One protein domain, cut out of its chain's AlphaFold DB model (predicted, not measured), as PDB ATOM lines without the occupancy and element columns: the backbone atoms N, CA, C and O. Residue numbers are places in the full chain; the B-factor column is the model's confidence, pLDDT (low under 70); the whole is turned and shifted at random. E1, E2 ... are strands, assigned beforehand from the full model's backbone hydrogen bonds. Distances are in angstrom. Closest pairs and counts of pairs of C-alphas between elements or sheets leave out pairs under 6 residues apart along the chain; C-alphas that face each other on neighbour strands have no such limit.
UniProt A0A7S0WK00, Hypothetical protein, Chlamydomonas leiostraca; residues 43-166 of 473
ATOM      1  N   HIS A  43      41.115 105.334 -37.596       58.00
ATOM      2  CA  HIS A  43      41.024 105.517 -36.152       58.00
ATOM      3  C   HIS A  43      39.733 104.888 -35.615       58.00
ATOM      4  O   HIS A  43      38.628 105.318 -35.945       58.00
ATOM      5  N   GLN A  44      39.888 103.842 -34.806       72.94
ATOM      6  CA  GLN A  44      38.787 103.219 -34.085       72.94
ATOM      7  C   GLN A  44      38.426 104.130 -32.912       72.94
ATOM      8  O   GLN A  44      39.275 104.437 -32.079       72.94
ATOM      9  N   THR A  45      37.177 104.592 -32.872       80.00
ATOM     10  CA  THR A  45      36.658 105.381 -31.747       80.00
ATOM     11  C   THR A  45      35.900 104.446 -30.817       80.00
ATOM     12  O   THR A  45      35.025 103.714 -31.276       80.00
ATOM     13  N   THR A  46      36.211 104.467 -29.523       82.12
ATOM     14  CA  THR A  46      35.475 103.701 -28.509       82.12
ATOM     15  C   THR A  46      34.453 104.602 -27.829       82.12
ATOM     16  O   THR A  46      34.770 105.716 -27.416       82.12
ATOM     17  N   ILE A  47      33.218 104.123 -27.718       86.62
ATOM     18  CA  ILE A  47      32.112 104.799 -27.042       86.62
ATOM     19  C   ILE A  47      31.449 103.855 -26.049       86.62
ATOM     20  O   ILE A  47      31.631 102.645 -26.083       86.62
ATOM     21  N   MET A  48      30.614 104.411 -25.199       88.50
ATOM     22  CA  MET A  48      29.698 103.695 -24.333       88.50
ATOM     23  C   MET A  48      28.326 104.334 -24.482       88.50
ATOM     24  O   MET A  48      28.221 105.534 -24.750       88.50
ATOM     25  N   LEU A  49      27.277 103.537 -24.311       91.00
ATOM     26  CA  LEU A  49      25.903 103.999 -24.454       91.00
ATOM     27  C   LEU A  49      25.210 103.994 -23.095       91.00
ATOM     28  O   LEU A  49      25.018 102.935 -22.497       91.00
ATOM     29  N   GLN A  50      24.819 105.179 -22.630       90.06
ATOM     30  CA  GLN A  50      23.972 105.343 -21.451       90.06
ATOM     31  C   GLN A  50      22.578 105.797 -21.887       90.06
ATOM     32  O   GLN A  50      22.435 106.741 -22.665       90.06
ATOM     33  N   SER A  51      21.545 105.113 -21.410       91.62
ATOM     34  CA  SER A  51      20.151 105.429 -21.707       91.62
ATOM     35  C   SER A  51      19.701 106.708 -21.000       91.62
ATOM     36  O   SER A  51      20.329 107.194 -20.053       91.62
ATOM     37  N   HIS A  52      18.533 107.214 -21.394       88.12
ATOM     38  CA  HIS A  52      17.861 108.316 -20.709       88.12
ATOM     39  C   HIS A  52      17.620 108.083 -19.206       88.12
ATOM     40  O   HIS A  52      17.540 109.041 -18.440       88.12
ATOM     41  N   HIS A  53      17.546 106.824 -18.770       86.06
ATOM     42  CA  HIS A  53      17.309 106.447 -17.374       86.06
ATOM     43  C   HIS A  53      18.599 106.224 -16.574       86.06
ATOM     44  O   HIS A  53      18.543 105.770 -15.436       86.06
ATOM     45  N   GLY A  54      19.765 106.516 -17.156       83.44
ATOM     46  CA  GLY A  54      21.061 106.337 -16.499       83.44
ATOM     47  C   GLY A  54      21.569 104.893 -16.483       83.44
ATOM     48  O   GLY A  54      22.669 104.655 -15.987       83.44
ATOM     49  N   THR A  55      20.821 103.940 -17.048       87.62
ATOM     50  CA  THR A  55      21.303 102.568 -17.261       87.62
ATOM     51  C   THR A  55      22.239 102.512 -18.456       87.62
ATOM     52  O   THR A  55      22.058 103.220 -19.445       87.62
ATOM     53  N   ASN A  56      23.241 101.653 -18.380       88.44
ATOM     54  CA  ASN A  56      24.215 101.462 -19.435       88.44
ATOM     55  C   ASN A  56      23.836 100.260 -20.296       88.44
ATOM     56  O   ASN A  56      23.326  99.260 -19.782       88.44
ATOM     57  N   LEU A  57      24.115 100.351 -21.596       91.38
ATOM     58  CA  LEU A  57      24.072  99.192 -22.474       91.38
ATOM     59  C   LEU A  57      25.238  98.267 -22.115       91.38
ATOM     60  O   LEU A  57      26.408  98.641 -22.224       91.38
ATOM     61  N   GLY A  58      24.891  97.073 -21.662       88.56
ATOM     62  CA  GLY A  58      25.803  95.976 -21.402       88.56
ATOM     63  C   GLY A  58      25.595  94.836 -22.394       88.56
ATOM     64  O   GLY A  58      24.624  94.804 -23.155       88.56
ATOM     65  N   TRP A  59      26.508  93.873 -22.358       86.38
ATOM     66  CA  TRP A  59      26.283  92.555 -22.932       86.38
ATOM     67  C   TRP A  59      26.663  91.510 -21.894       86.38
ATOM     68  O   TRP A  59      27.602  91.700 -21.124       86.38
ATOM     69  N   ASP A  60      25.912  90.422 -21.871       84.56
ATOM     70  CA  ASP A  60      26.270  89.236 -21.118       84.56
ATOM     71  C   ASP A  60      26.987  88.268 -22.061       84.56
ATOM     72  O   ASP A  60      26.440  87.821 -23.073       84.56
ATOM     73  N   GLU A  61      28.243  87.969 -21.745       81.06
ATOM     74  CA  GLU A  61      29.071  87.070 -22.537       81.06
ATOM     75  C   GLU A  61      28.514  85.643 -22.542       81.06
ATOM     76  O   GLU A  61      28.544  84.994 -23.590       81.06
ATOM     77  N   ALA A  62      27.931  85.194 -21.424       83.81
ATOM     78  CA  ALA A  62      27.421  83.837 -21.265       83.81
ATOM     79  C   ALA A  62      26.148  83.603 -22.087       83.81
ATOM     80  O   ALA A  62      26.049  82.604 -22.800       83.81
ATOM     81  N   SER A  63      25.180  84.522 -22.021       84.81
ATOM     82  CA  SER A  63      23.955  84.424 -22.830       84.81
ATOM     83  C   SER A  63      24.117  84.961 -24.253       84.81
ATOM     84  O   SER A  63      23.292  84.672 -25.119       84.81
ATOM     85  N   GLY A  64      25.160  85.754 -24.513       84.69
ATOM     86  CA  GLY A  64      25.335  86.459 -25.777       84.69
ATOM     87  C   GLY A  64      24.240  87.488 -26.056       84.69
ATOM     88  O   GLY A  64      23.997  87.805 -27.222       84.69
ATOM     89  N   ARG A  65      23.563  87.977 -25.010       87.69
ATOM     90  CA  ARG A  65      22.487  88.967 -25.104       87.69
ATOM     91  C   ARG A  65      22.966  90.344 -24.680       87.69
ATOM     92  O   ARG A  65      23.844  90.484 -23.833       87.69
ATOM     93  N   LEU A  66      22.348  91.364 -25.262       90.25
ATOM     94  CA  LEU A  66      22.458  92.727 -24.761       90.25
ATOM     95  C   LEU A  66      21.515  92.905 -23.576       90.25
ATOM     96  O   LEU A  66      20.412  92.363 -23.567       90.25
ATOM     97  N   SER A  67      21.940  93.689 -22.599       90.50
ATOM     98  CA  SER A  67      21.159  93.996 -21.407       90.50
ATOM     99  C   SER A  67      21.325  95.461 -21.033       90.50
ATOM    100  O   SER A  67      22.272  96.130 -21.450       90.50
ATOM    101  N   LEU A  68      20.389  95.982 -20.251       89.69
ATOM    102  CA  LEU A  68      20.485  97.314 -19.670       89.69
ATOM    103  C   LEU A  68      20.645  97.159 -18.167       89.69
ATOM    104  O   LEU A  68      19.826  96.524 -17.509       89.69
ATOM    105  N   SER A  69      21.691  97.744 -17.600       84.69
ATOM    106  CA  SER A  69      21.916  97.647 -16.158       84.69
ATOM    107  C   SER A  69      22.575  98.900 -15.602       84.69
ATOM    108  O   SER A  69      23.067  99.750 -16.341       84.69
ATOM    109  N   SER A  70      22.589  99.023 -14.278       78.06
ATOM    110  CA  SER A  70      23.411 100.014 -13.579       78.06
ATOM    111  C   SER A  70      24.884  99.599 -13.484       78.06
ATOM    112  O   SER A  70      25.672 100.317 -12.873       78.06
ATOM    113  N   ALA A  71      25.260  98.438 -14.036       74.31
ATOM    114  CA  ALA A  71      26.645  97.995 -14.063       74.31
ATOM    115  C   ALA A  71      27.503  98.953 -14.909       74.31
ATOM    116  O   ALA A  71      26.960  99.741 -15.699       74.31
ATOM    117  N   PRO A  72      28.838  98.911 -14.751       70.38
ATOM    118  CA  PRO A  72      29.734  99.711 -15.566       70.38
ATOM    119  C   PRO A  72      29.430  99.540 -17.063       70.38
ATOM    120  O   PRO A  72      29.184  98.419 -17.515       70.38
ATOM    121  N   PRO A  73      29.411 100.637 -17.832       74.62
ATOM    122  CA  PRO A  73      29.136 100.585 -19.256       74.62
ATOM    123  C   PRO A  73      30.170  99.752 -20.007       74.62
ATOM    124  O   PRO A  73      31.363  99.780 -19.705       74.62
ATOM    125  N   VAL A  74      29.701  99.063 -21.042       82.44
ATOM    126  CA  VAL A  74      30.563  98.293 -21.933       82.44
ATOM    127  C   VAL A  74      31.156  99.211 -23.005       82.44
ATOM    128  O   VAL A  74      30.397  99.928 -23.666       82.44
ATOM    129  N   PRO A  75      32.482  99.166 -23.239       84.88
ATOM    130  CA  PRO A  75      33.085  99.861 -24.365       84.88
ATOM    131  C   PRO A  75      32.670  99.205 -25.688       84.88
ATOM    132  O   PRO A  75      32.799  97.997 -25.877       84.88
ATOM    133  N   LEU A  76      32.208 100.022 -26.626       90.50
ATOM    134  CA  LEU A  76      31.838  99.653 -27.985       90.50
ATOM    135  C   LEU A  76      32.761 100.376 -28.961       90.50
ATOM    136  O   LEU A  76      32.924 101.591 -28.892       90.50
ATOM    137  N   THR A  77      33.345  99.647 -29.903       90.56
ATOM    138  CA  THR A  77      34.091 100.248 -31.009       90.56
ATOM    139  C   THR A  77      33.124 100.714 -32.094       90.56
ATOM    140  O   THR A  77      32.330  99.922 -32.600       90.56
ATOM    141  N   VAL A  78      33.222 101.977 -32.495       91.12
ATOM    142  CA  VAL A  78      32.507 102.535 -33.645       91.12
ATOM    143  C   VAL A  78      33.271 102.187 -34.922       91.12
ATOM    144  O   VAL A  78      34.421 102.588 -35.104       91.12
ATOM    145  N   VAL A  79      32.623 101.440 -35.813       92.06
ATOM    146  CA  VAL A  79      33.150 101.077 -37.134       92.06
ATOM    147  C   VAL A  79      32.450 101.937 -38.180       92.06
ATOM    148  O   VAL A  79      31.240 101.828 -38.354       92.06
ATOM    149  N   HIS A  80      33.189 102.806 -38.868       90.25
ATOM    150  CA  HIS A  80      32.617 103.732 -39.847       90.25
ATOM    151  C   HIS A  80      32.446 103.081 -41.222       90.25
ATOM    152  O   HIS A  80      33.398 102.549 -41.791       90.25
ATOM    153  N   PHE A  81      31.248 103.215 -41.783       82.44
ATOM    154  CA  PHE A  81      30.914 102.896 -43.167       82.44
ATOM    155  C   PHE A  81      30.580 104.237 -43.831       82.44
ATOM    156  O   PHE A  81      29.818 105.027 -43.275       82.44
ATOM    157  N   GLY A  82      31.210 104.579 -44.958       77.94
ATOM    158  CA  GLY A  82      31.026 105.891 -45.603       77.94
ATOM    159  C   GLY A  82      29.547 106.304 -45.732       77.94
ATOM    160  O   GLY A  82      28.662 105.458 -45.679       77.94
ATOM    161  N   SER A  83      29.258 107.599 -45.915       84.12
ATOM    162  CA  SER A  83      27.901 108.203 -45.879       84.12
ATOM    163  C   SER A  83      27.250 108.359 -44.491       84.12
ATOM    164  O   SER A  83      26.063 108.665 -44.385       84.12
ATOM    165  N   GLY A  84      28.047 108.256 -43.423       87.75
ATOM    166  CA  GLY A  84      27.613 108.564 -42.054       87.75
ATOM    167  C   GLY A  84      26.920 107.405 -41.335       87.75
ATOM    168  O   GLY A  84      26.292 107.630 -40.301       87.75
ATOM    169  N   TRP A  85      27.036 106.188 -41.868       94.25
ATOM    170  CA  TRP A  85      26.616 104.966 -41.193       94.25
ATOM    171  C   TRP A  85      27.747 104.436 -40.318       94.25
ATOM    172  O   TRP A  85      28.930 104.547 -40.646       94.25
ATOM    173  N   VAL A  86      27.393 103.846 -39.187       95.25
ATOM    174  CA  VAL A  86      28.356 103.183 -38.312       95.25
ATOM    175  C   VAL A  86      27.805 101.852 -37.838       95.25
ATOM    176  O   VAL A  86      26.596 101.703 -37.703       95.25
ATOM    177  N   ALA A  87      28.686 100.915 -37.522       95.88
ATOM    178  CA  ALA A  87      28.343  99.758 -36.713       95.88
ATOM    179  C   ALA A  87      28.959  99.886 -35.322       95.88
ATOM    180  O   ALA A  87      29.999 100.528 -35.144       95.88
ATOM    181  N   LEU A  88      28.317  99.264 -34.339       95.38
ATOM    182  CA  LEU A  88      28.797  99.221 -32.963       95.38
ATOM    183  C   LEU A  88      29.292  97.820 -32.650       95.38
ATOM    184  O   LEU A  88      28.499  96.881 -32.640       95.38
ATOM    185  N   ARG A  89      30.596  97.686 -32.409       94.62
ATOM    186  CA  ARG A  89      31.255  96.406 -32.161       94.62
ATOM    187  C   ARG A  89      31.593  96.237 -30.680       94.62
ATOM    188  O   ARG A  89      32.281  97.079 -30.109       94.62
ATOM    189  N   THR A  90      31.136  95.154 -30.070       92.62
ATOM    190  CA  THR A  90      31.478  94.735 -28.707       92.62
ATOM    191  C   THR A  90      32.951  94.305 -28.608       92.62
ATOM    192  O   THR A  90      33.578  94.001 -29.631       92.62
ATOM    193  N   PRO A  91      33.532  94.252 -27.393       87.81
ATOM    194  CA  PRO A  91      34.938  93.882 -27.195       87.81
ATOM    195  C   PRO A  91      35.309  92.495 -27.731       87.81
ATOM    196  O   PRO A  91      36.425  92.288 -28.198       87.81
ATOM    197  N   ASP A  92      34.361  91.558 -27.731       88.81
ATOM    198  CA  ASP A  92      34.533  90.201 -28.266       88.81
ATOM    199  C   ASP A  92      34.353  90.101 -29.798       88.81
ATOM    200  O   ASP A  92      34.325  89.007 -30.370       88.81
ATOM    201  N   GLY A  93      34.221  91.244 -30.476       92.31
ATOM    202  CA  GLY A  93      34.186  91.348 -31.931       92.31
ATOM    203  C   GLY A  93      32.812  91.147 -32.574       92.31
ATOM    204  O   GLY A  93      32.739  91.096 -33.804       92.31
ATOM    205  N   ARG A  94      31.726  91.033 -31.798       95.00
ATOM    206  CA  ARG A  94      30.353  91.015 -32.335       95.00
ATOM    207  C   ARG A  94      29.846  92.436 -32.595       95.00
ATOM    208  O   ARG A  94      30.289  93.382 -31.968       95.00
ATOM    209  N   HIS A  95      28.924  92.607 -33.525       95.81
ATOM    210  CA  HIS A  95      28.260  93.858 -33.856       95.81
ATOM    211  C   HIS A  95      26.818  93.813 -33.364       95.81
ATOM    212  O   HIS A  95      26.171  92.762 -33.417       95.81
ATOM    213  N   ILE A  96      26.326  94.956 -32.896       95.94
ATOM    214  CA  ILE A  96      24.917  95.151 -32.561       95.94
ATOM    215  C   ILE A  96      24.129  95.226 -33.864       95.94
ATOM    216  O   ILE A  96      24.429  96.055 -34.715       95.94
ATOM    217  N   GLY A  97      23.130  94.363 -34.008       94.94
ATOM    218  CA  GLY A  97      22.229  94.302 -35.151       94.94
ATOM    219  C   GLY A  97      20.796  94.652 -34.771       94.94
ATOM    220  O   GLY A  97      20.357  94.391 -33.651       94.94
ATOM    221  N   ALA A  98      20.065  95.232 -35.720       92.94
ATOM    222  CA  ALA A  98      18.666  95.618 -35.592       92.94
ATOM    223  C   ALA A  98      17.835  94.975 -36.712       92.94
ATOM    224  O   ALA A  98      17.981  95.321 -37.885       92.94
ATOM    225  N   ARG A  99      16.939  94.045 -36.362       88.62
ATOM    226  CA  ARG A  99      16.027  93.401 -37.322       88.62
ATOM    227  C   ARG A  99      14.683  94.117 -37.348       88.62
ATOM    228  O   ARG A  99      14.162  94.557 -36.330       88.62
ATOM    229  N   SER A 100      14.075  94.197 -38.528       75.75
ATOM    230  CA  SER A 100      12.747  94.807 -38.698       75.75
ATOM    231  C   SER A 100      11.587  93.977 -38.124       75.75
ATOM    232  O   SER A 100      10.481  94.503 -37.982       75.75
ATOM    233  N   ASN A 101      11.794  92.695 -37.793       66.56
ATOM    234  CA  ASN A 101      10.732  91.836 -37.275       66.56
ATOM    235  C   ASN A 101      10.575  91.999 -35.751       66.56
ATOM    236  O   ASN A 101      11.510  91.852 -34.973       66.56
ATOM    237  N   ARG A 102       9.345  92.291 -35.312       57.59
ATOM    238  CA  ARG A 102       8.998  92.657 -33.922       57.59
ATOM    239  C   ARG A 102       9.315  91.596 -32.853       57.59
ATOM    240  O   ARG A 102       9.144  91.881 -31.677       57.59
ATOM    241  N   THR A 103       9.715  90.385 -33.238       54.31
ATOM    242  CA  THR A 103       9.943  89.257 -32.321       54.31
ATOM    243  C   THR A 103      11.394  89.114 -31.857       54.31
ATOM    244  O   THR A 103      11.614  88.543 -30.798       54.31
ATOM    245  N   GLU A 104      12.374  89.646 -32.595       62.09
ATOM    246  CA  GLU A 104      13.805  89.606 -32.242       62.09
ATOM    247  C   GLU A 104      14.460  90.931 -32.663       62.09
ATOM    248  O   GLU A 104      15.223  90.994 -33.623       62.09
ATOM    249  N   GLY A 105      14.072  92.028 -32.005       82.81
ATOM    250  CA  GLY A 105      14.401  93.377 -32.475       82.81
ATOM    251  C   GLY A 105      15.902  93.683 -32.492       82.81
ATOM    252  O   GLY A 105      16.388  94.275 -33.452       82.81
ATOM    253  N   VAL A 106      16.656  93.258 -31.475       91.56
ATOM    254  CA  VAL A 106      18.086  93.575 -31.326       91.56
ATOM    255  C   VAL A 106      18.879  92.294 -31.074       91.56
ATOM    256  O   VAL A 106      18.472  91.460 -30.268       91.56
ATOM    257  N   PHE A 107      20.005  92.119 -31.762       91.88
ATOM    258  CA  PHE A 107      20.833  90.912 -31.673       91.88
ATOM    259  C   PHE A 107      22.329  91.238 -31.773       91.88
ATOM    260  O   PHE A 107      22.711  92.366 -32.074       91.88
ATOM    261  N   LEU A 108      23.181  90.242 -31.514       93.88
ATOM    262  CA  LEU A 108      24.632  90.328 -31.695       93.88
ATOM    263  C   LEU A 108      25.091  89.329 -32.762       93.88
ATOM    264  O   LEU A 108      24.694  88.165 -32.737       93.88
ATOM    265  N   THR A 109      25.962  89.751 -33.676       94.25
ATOM    266  CA  THR A 109      26.513  88.882 -34.735       94.25
ATOM    267  C   THR A 109      27.971  89.212 -35.041       94.25
ATOM    268  O   THR A 109      28.413  90.328 -34.831       94.25
ATOM    269  N   ARG A 110      28.768  88.269 -35.553       94.88
ATOM    270  CA  ARG A 110      30.141  88.576 -36.012       94.88
ATOM    271  C   ARG A 110      30.180  89.212 -37.401       94.88
ATOM    272  O   ARG A 110      31.205  89.768 -37.785       94.88
ATOM    273  N   LEU A 111      29.083  89.118 -38.145       93.56
ATOM    274  CA  LEU A 111      28.949  89.753 -39.448       93.56
ATOM    275  C   LEU A 111      28.653  91.241 -39.261       93.56
ATOM    276  O   LEU A 111      28.054  91.632 -38.266       93.56
ATOM    277  N   CYS A 112      29.103  92.064 -40.199       92.88
ATOM    278  CA  CYS A 112      28.742  93.472 -40.240       92.88
ATOM    279  C   CYS A 112      28.174  93.768 -41.621       92.88
ATOM    280  O   CYS A 112      28.909  94.058 -42.565       92.88
ATOM    281  N   GLU A 113      26.862  93.628 -41.736       92.94
ATOM    282  CA  GLU A 113      26.096  93.862 -42.948       92.94
ATOM    283  C   GLU A 113      25.217  95.099 -42.757       92.94
ATOM    284  O   GLU A 113      25.511  95.981 -41.949       92.94
ATOM    285  N   ALA A 114      24.158  95.228 -43.552       93.12
ATOM    286  CA  ALA A 114      23.275  96.381 -43.480       93.12
ATOM    287  C   ALA A 114      22.493  96.432 -42.150       93.12
ATOM    288  O   ALA A 114      22.132  97.510 -41.697       93.12
ATOM    289  N   TRP A 115      22.235  95.292 -41.502       94.25
ATOM    290  CA  TRP A 115      21.410  95.229 -40.286       94.25
ATOM    291  C   TRP A 115      22.150  95.697 -39.031       94.25
ATOM    292  O   TRP A 115      21.518  96.081 -38.050       94.25
ATOM    293  N   GLU A 116      23.478  95.705 -39.072       95.81
ATOM    294  CA  GLU A 116      24.355  96.164 -37.994       95.81
ATOM    295  C   GLU A 116      24.734  97.643 -38.129       95.81
ATOM    296  O   GLU A 116      25.515  98.172 -37.336       95.81
ATOM    297  N   GLN A 117      24.188  98.319 -39.143       95.88
ATOM    298  CA  GLN A 117      24.471  99.716 -39.429       95.88
ATOM    299  C   GLN A 117      23.396 100.640 -38.854       95.88
ATOM    300  O   GLN A 117      22.192 100.459 -39.054       95.88
ATOM    301  N   PHE A 118      23.868 101.695 -38.197       97.00
ATOM    302  CA  PHE A 118      23.069 102.761 -37.616       97.00
ATOM    303  C   PHE A 118      23.526 104.124 -38.123       97.00
ATOM    304  O   PHE A 118      24.719 104.382 -38.297       97.00
ATOM    305  N   LYS A 119      22.571 105.032 -38.297       96.25
ATOM    306  CA  LYS A 119      22.829 106.458 -38.454       96.25
ATOM    307  C   LYS A 119      22.723 107.121 -37.085       96.25
ATOM    308  O   LYS A 119      21.670 107.063 -36.448       96.25
ATOM    309  N   LEU A 120      23.802 107.767 -36.641       94.12
ATOM    310  CA  LEU A 120      23.784 108.595 -35.432       94.12
ATOM    311  C   LEU A 120      23.143 109.938 -35.769       94.12
ATOM    312  O   LEU A 120      23.603 110.650 -36.663       94.12
ATOM    313  N   GLN A 121      22.083 110.286 -35.052       95.00
ATOM    314  CA  GLN A 121      21.379 111.556 -35.214       95.00
ATOM    315  C   GLN A 121      21.436 112.319 -33.898       95.00
ATOM    316  O   GLN A 121      21.063 111.777 -32.864       95.00
ATOM    317  N   ALA A 122      21.918 113.561 -33.928       91.12
ATOM    318  CA  ALA A 122      21.898 114.422 -32.751       91.12
ATOM    319  C   ALA A 122      20.450 114.731 -32.345       91.12
ATOM    320  O   ALA A 122      19.609 114.999 -33.204       91.12
ATOM    321  N   VAL A 123      20.175 114.719 -31.041       92.75
ATOM    322  CA  VAL A 123      18.875 115.108 -30.483       92.75
ATOM    323  C   VAL A 123      18.851 116.642 -30.343       92.75
ATOM    324  O   VAL A 123      19.618 117.172 -29.533       92.75
ATOM    325  N   PRO A 124      18.030 117.385 -31.117       89.00
ATOM    326  CA  PRO A 124      18.163 118.843 -31.247       89.00
ATOM    327  C   PRO A 124      18.046 119.633 -29.937       89.00
ATOM    328  O   PRO A 124      18.694 120.663 -29.773       89.00
ATOM    329  N   ASP A 125      17.223 119.157 -29.008       87.81
ATOM    330  CA  ASP A 125      16.925 119.778 -27.716       87.81
ATOM    331  C   ASP A 125      17.787 119.236 -26.562       87.81
ATOM    332  O   ASP A 125      17.709 119.746 -25.444       87.81
ATOM    333  N   LYS A 126      18.634 118.226 -26.812       82.50
ATOM    334  CA  LYS A 126      19.489 117.594 -25.797       82.50
ATOM    335  C   LYS A 126      20.945 117.495 -26.280       82.50
ATOM    336  O   LYS A 126      21.352 116.466 -26.820       82.50
ATOM    337  N   PRO A 127      21.773 118.534 -26.055       78.81
ATOM    338  CA  PRO A 127      23.187 118.513 -26.427       78.81
ATOM    339  C   PRO A 127      23.929 117.299 -25.848       78.81
ATOM    340  O   PRO A 127      23.792 116.987 -24.666       78.81
ATOM    341  N   GLY A 128      24.718 116.614 -26.680       76.12
ATOM    342  CA  GLY A 128      25.460 115.405 -26.291       76.12
ATOM    343  C   GLY A 128      24.637 114.110 -26.295       76.12
ATOM    344  O   GLY A 128      25.183 113.046 -26.000       76.12
ATOM    345  N   TRP A 129      23.353 114.183 -26.653       90.06
ATOM    346  CA  TRP A 129      22.504 113.016 -26.860       90.06
ATOM    347  C   TRP A 129      22.357 112.706 -28.345       90.06
ATOM    348  O   TRP A 129      22.303 113.600 -29.195       90.06
ATOM    349  N   VAL A 130      22.262 111.417 -28.643       94.38
ATOM    350  CA  VAL A 130      22.041 110.896 -29.986       94.38
ATOM    351  C   VAL A 130      20.925 109.864 -29.982       94.38
ATOM    352  O   VAL A 130      20.661 109.216 -28.976       94.38
ATOM    353  N   SER A 131      20.309 109.667 -31.134       96.69
ATOM    354  CA  SER A 131      19.491 108.494 -31.424       96.69
ATOM    355  C   SER A 131      20.187 107.634 -32.472       96.69
ATOM    356  O   SER A 131      20.836 108.172 -33.376       96.69
ATOM    357  N   LEU A 132      20.038 106.315 -32.373       96.81
ATOM    358  CA  LEU A 132      20.623 105.366 -33.318       96.81
ATOM    359  C   LEU A 132      19.526 104.812 -34.223       96.81
ATOM    360  O   LEU A 132      18.762 103.939 -33.810       96.81
ATOM    361  N   GLN A 133      19.444 105.332 -35.448       96.25
ATOM    362  CA  GLN A 133      18.460 104.893 -36.435       96.25
ATOM    363  C   GLN A 133      19.022 103.734 -37.262       96.25
ATOM    364  O   GLN A 133      20.050 103.891 -37.915       96.25
ATOM    365  N   SER A 134      18.354 102.585 -37.266       95.44
ATOM    366  CA  SER A 134      18.685 101.443 -38.121       95.44
ATOM    367  C   SER A 134      18.407 101.745 -39.599       95.44
ATOM    368  O   SER A 134      17.676 102.680 -39.945       95.44
ATOM    369  N   ILE A 135      18.896 100.887 -40.496       94.06
ATOM    370  CA  ILE A 135      18.560 100.950 -41.929       94.06
ATOM    371  C   ILE A 135      17.055 100.831 -42.229       94.06
ATOM    372  O   ILE A 135      16.607 101.191 -43.315       94.06
ATOM    373  N   HIS A 136      16.268 100.323 -41.278       91.81
ATOM    374  CA  HIS A 136      14.824 100.142 -41.411       91.81
ATOM    375  C   HIS A 136      14.030 101.369 -40.947       91.81
ATOM    376  O   HIS A 136      12.803 101.328 -40.910       91.81
ATOM    377  N   GLY A 137      14.714 102.452 -40.564       93.56
ATOM    378  CA  GLY A 137      14.079 103.661 -40.049       93.56
ATOM    379  C   GLY A 137      13.556 103.526 -38.617       93.56
ATOM    380  O   GLY A 137      12.893 104.442 -38.138       93.56
ATOM    381  N   THR A 138      13.850 102.416 -37.935       93.94
ATOM    382  CA  THR A 138      13.567 102.229 -36.507       93.94
ATOM    383  C   THR A 138      14.733 102.710 -35.655       93.94
ATOM    384  O   THR A 138      15.857 102.820 -36.134       93.94
ATOM    385  N   TYR A 139      14.477 102.981 -34.386       94.69
ATOM    386  CA  TYR A 139      15.427 103.548 -33.447       94.69
ATOM    387  C   TYR A 139      15.713 102.561 -32.321       94.69
ATOM    388  O   TYR A 139      14.781 101.968 -31.779       94.69
ATOM    389  N   LEU A 140      16.994 102.390 -31.986       94.88
ATOM    390  CA  LEU A 140      17.422 101.605 -30.830       94.88
ATOM    391  C   LEU A 140      17.004 102.322 -29.546       94.88
ATOM    392  O   LEU A 140      17.433 103.448 -29.307       94.88
ATOM    393  N   GLY A 141      16.197 101.658 -28.728       92.75
ATOM    394  CA  GLY A 141      15.711 102.153 -27.448       92.75
ATOM    395  C   GLY A 141      16.138 101.285 -26.274       92.75
ATOM    396  O   GLY A 141      16.537 100.129 -26.436       92.75
ATOM    397  N   ALA A 142      16.045 101.859 -25.079       86.75
ATOM    398  CA  ALA A 142      16.325 101.198 -23.813       86.75
ATOM    399  C   ALA A 142      15.149 101.344 -22.849       86.75
ATOM    400  O   ALA A 142      14.913 102.442 -22.354       86.75
ATOM    401  N   MET A 143      14.396 100.265 -22.602       81.25
ATOM    402  CA  MET A 143      13.230 100.310 -21.720       81.25
ATOM    403  C   MET A 143      13.663  99.901 -20.320       81.25
ATOM    404  O   MET A 143      14.406  98.939 -20.134       81.25
ATOM    405  N   HIS A 144      13.208 100.649 -19.325       67.00
ATOM    406  CA  HIS A 144      13.400 100.280 -17.935       67.00
ATOM    407  C   HIS A 144      12.320  99.259 -17.554       67.00
ATOM    408  O   HIS A 144      11.136  99.516 -17.760       67.00
ATOM    409  N   GLY A 145      12.723  98.100 -17.040       60.09
ATOM    410  CA  GLY A 145      11.842  96.985 -16.684       60.09
ATOM    411  C   GLY A 145      12.662  95.726 -16.409       60.09
ATOM    412  O   GLY A 145      13.860  95.737 -16.644       60.09
ATOM    413  N   ASP A 146      12.053  94.664 -15.893       48.06
ATOM    414  CA  ASP A 146      12.726  93.372 -15.703       48.06
ATOM    415  C   ASP A 146      12.076  92.323 -16.629       48.06
ATOM    416  O   ASP A 146      10.884  92.042 -16.452       48.06
ATOM    417  N   PRO A 147      12.788  91.781 -17.640       57.41
ATOM    418  CA  PRO A 147      14.179  92.073 -17.996       57.41
ATOM    419  C   PRO A 147      14.325  93.365 -18.816       57.41
ATOM    420  O   PRO A 147      13.541  93.651 -19.724       57.41
ATOM    421  N   ALA A 148      15.369  94.139 -18.515       78.50
ATOM    422  CA  ALA A 148      15.684  95.370 -19.231       78.50
ATOM    423  C   ALA A 148      16.452  95.019 -20.514       78.50
ATOM    424  O   ALA A 148      17.682  94.922 -20.513       78.50
ATOM    425  N   GLU A 149      15.727  94.793 -21.606       84.94
ATOM    426  CA  GLU A 149      16.311  94.506 -22.917       84.94
ATOM    427  C   GLU A 149      16.238  95.742 -23.835       84.94
ATOM    428  O   GLU A 149      15.278  96.524 -23.772       84.94
ATOM    429  N   PRO A 150      17.249  95.964 -24.695       87.50
ATOM    430  CA  PRO A 150      17.140  96.963 -25.746       87.50
ATOM    431  C   PRO A 150      16.057  96.561 -26.753       87.50
ATOM    432  O   PRO A 150      15.852  95.383 -27.046       87.50
ATOM    433  N   PHE A 151      15.377  97.550 -27.317       90.19
ATOM    434  CA  PHE A 151      14.248  97.345 -28.223       90.19
ATOM    435  C   PHE A 151      14.329  98.288 -29.425       90.19
ATOM    436  O   PHE A 151      15.210  99.142 -29.499       90.19
ATOM    437  N   LEU A 152      13.428  98.117 -30.395       91.50
ATOM    438  CA  LEU A 152      13.337  98.984 -31.570       91.50
ATOM    439  C   LEU A 152      11.974  99.659 -31.646       91.50
ATOM    440  O   LEU A 152      10.946  98.986 -31.555       91.50
ATOM    441  N   MET A 153      11.971 100.965 -31.916       90.62
ATOM    442  CA  MET A 153      10.748 101.744 -32.119       90.62
ATOM    443  C   MET A 153      10.726 102.464 -33.462       90.62
ATOM    444  O   MET A 153      11.763 102.906 -33.945       90.62
ATOM    445  N   PRO A 154       9.550 102.647 -34.083       91.00
ATOM    446  CA  PRO A 154       9.421 103.436 -35.312       91.00
ATOM    447  C   PRO A 154       9.561 104.951 -35.082       91.00
ATOM    448  O   PRO A 154       9.611 105.717 -36.041       91.00
ATOM    449  N   HIS A 155       9.596 105.398 -33.826       91.12
ATOM    450  CA  HIS A 155       9.676 106.803 -33.447       91.12
ATOM    451  C   HIS A 155      10.828 107.006 -32.467       91.12
ATOM    452  O   HIS A 155      11.093 106.133 -31.648       91.12
ATOM    453  N   CYS A 156      11.477 108.166 -32.551       92.62
ATOM    454  CA  CYS A 156      12.498 108.581 -31.600       92.62
ATOM    455  C   CYS A 156      11.835 109.371 -30.467       92.62
ATOM    456  O   CYS A 156      11.486 110.540 -30.643       92.62
ATOM    457  N   LEU A 157      11.616 108.720 -29.329       92.00
ATOM    458  CA  LEU A 157      11.181 109.336 -28.081       92.00
ATOM    459  C   LEU A 157      12.348 109.331 -27.084       92.00
ATOM    460  O   LEU A 157      13.467 108.930 -27.396       92.00
ATOM    461  N   ALA A 158      12.089 109.760 -25.848       90.69
ATOM    462  CA  ALA A 158      13.116 109.810 -24.807       90.69
ATOM    463  C   ALA A 158      13.812 108.455 -24.563       90.69
ATOM    464  O   ALA A 158      14.977 108.443 -24.180       90.69
ATOM    465  N   TRP A 159      13.127 107.335 -24.803       91.38
ATOM    466  CA  TRP A 159      13.649 105.981 -24.595       91.38
ATOM    467  C   TRP A 159      14.676 105.559 -25.654       91.38
ATOM    468  O   TRP A 159      15.486 104.670 -25.404       91.38
ATOM    469  N   GLU A 160      14.680 106.224 -26.810       94.25
ATOM    470  CA  GLU A 160      15.614 106.021 -27.922       94.25
ATOM    471  C   GLU A 160      16.776 107.021 -27.905       94.25
ATOM    472  O   GLU A 160      17.621 107.036 -28.806       94.25
ATOM    473  N   HIS A 161      16.825 107.877 -26.881       94.19
ATOM    474  CA  HIS A 161      17.913 108.816 -26.676       94.19
ATOM    475  C   HIS A 161      19.021 108.154 -25.864       94.19
ATOM    476  O   HIS A 161      18.823 107.690 -24.738       94.19
ATOM    477  N   TRP A 162      20.218 108.196 -26.428       94.00
ATOM    478  CA  TRP A 162      21.435 107.682 -25.838       94.00
ATOM    479  C   TRP A 162      22.422 108.804 -25.626       94.00
ATOM    480  O   TRP A 162      22.643 109.651 -26.493       94.00
ATOM    481  N   ARG A 163      23.071 108.778 -24.477       89.12
ATOM    482  CA  ARG A 163      24.263 109.564 -24.254       89.12
ATOM    483  C   ARG A 163      25.467 108.776 -24.738       89.12
ATOM    484  O   ARG A 163      25.671 107.634 -24.323       89.12
ATOM    485  N   LEU A 164      26.258 109.402 -25.605       84.69
ATOM    486  CA  LEU A 164      27.570 108.888 -25.976       84.69
ATOM    487  C   LEU A 164      28.550 109.250 -24.869       84.69
ATOM    488  O   LEU A 164      28.924 110.411 -24.717       84.69
ATOM    489  N   CYS A 165      28.965 108.257 -24.098       77.00
ATOM    490  CA  CYS A 165      30.012 108.437 -23.107       77.00
ATOM    491  C   CYS A 165      31.324 107.981 -23.753       77.00
ATOM    492  O   CYS A 165      31.447 106.827 -24.151       77.00
ATOM    493  N   SER A 166      32.318 108.858 -23.881       63.72
ATOM    494  CA  SER A 166      33.604 108.526 -24.526       63.72
ATOM    495  C   SER A 166      34.524 107.635 -23.678       63.72
ATOM    496  O   SER A 166      35.698 107.494 -23.998       63.72
TER     497      SER A 166
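AT A GLANCE: This is residues 43 to 166 of the 473 residues of the protein "Hypothetical protein" of Chlamydomonas leiostraca (UniProt A0A7S0WK00). Picture a closed barrel of six strands, E1, E4, E5, E8, E9 and E12, with three two-stranded hairpins, E2-E3, E6-E7 and E10-E11, set in a triangle that caps one end of it. The printed part has 124 residues with no named helix and twelve named strands, E1 to E12 in order along the chain. Neighbour strands are antiparallel throughout, and the class is all strand, though under half of the residues, 61 of 124, are in named elements. The whole is compact, with a radius of gyration of the C-alphas of 13.0 A, and its rounded outline spans 38 by 33 by 30 A.

IN THESE COORDINATES: Find C-alpha 45 at (36.658, 105.381, -31.747); from there E1, residues 45 to 51, runs 19.3 A. Next come E2, residues 56 to 60, and E3, residues 65 to 69. Look for C-alpha 76 at (31.838, 99.653, -27.985), where E4, residues 76 to 81, begins its 15.6 A. E5 is residues 85 to 89, E6 95 to 98 and E7 106 to 109. E8, residues 117 to 122, measures 16.4 A, and E9, residues 129 to 134, 16.6 A. E10 is residues 139 to 142, E11 150 to 153, and E12, residues 161 to 165, ends at C-alpha 165, (30.012, 108.437, -23.107).

HOW THE PARTS SIT: Begin with E1, whose pairing is staggered: residues 45 to 47 pair with E4, and 48 to 51 with E12 on the other side. Look at N 47 and O 76, 2.8 A apart, and at N 48 and O 165, also 2.8 A. E4 and E5 form a hairpin, with N 79 and O 87 at 2.9 A. E5 and E8 stand at 110 degrees, with N 86 and O 118 at 2.9 A. In the hairpin E8 and E9, N 119 and O 133 are 2.8 A apart. E9 and E12 are antiparallel neighbours, with N 130 and O 162 within hydrogen-bond range at 2.8 A. In the three other hairpins, look for N 58 and O 67 at 2.8 A, N 97 and O 107 at 2.8 A, and N 141 and O 151 at 2.8 A. Between these hairpins, the closest C-alphas of E3 and E7 are those of Arg 65 and Phe 107, 7.0 A; of E7 and E11, Val 106 and Phe 151, 6.2 A; of E3 and E11, Ser 67 and Pro 150, 6.6 A.

THE WHOLE: The two C-alphas farthest apart, those of Ala 62 and Asp 125, are 38.0 A from each other. The printed part has no cut and no long link. Its mean pLDDT is 86.7; look for values under 70 at residue 43, residues 101 to 104, residues 144 to 147 and residue 166.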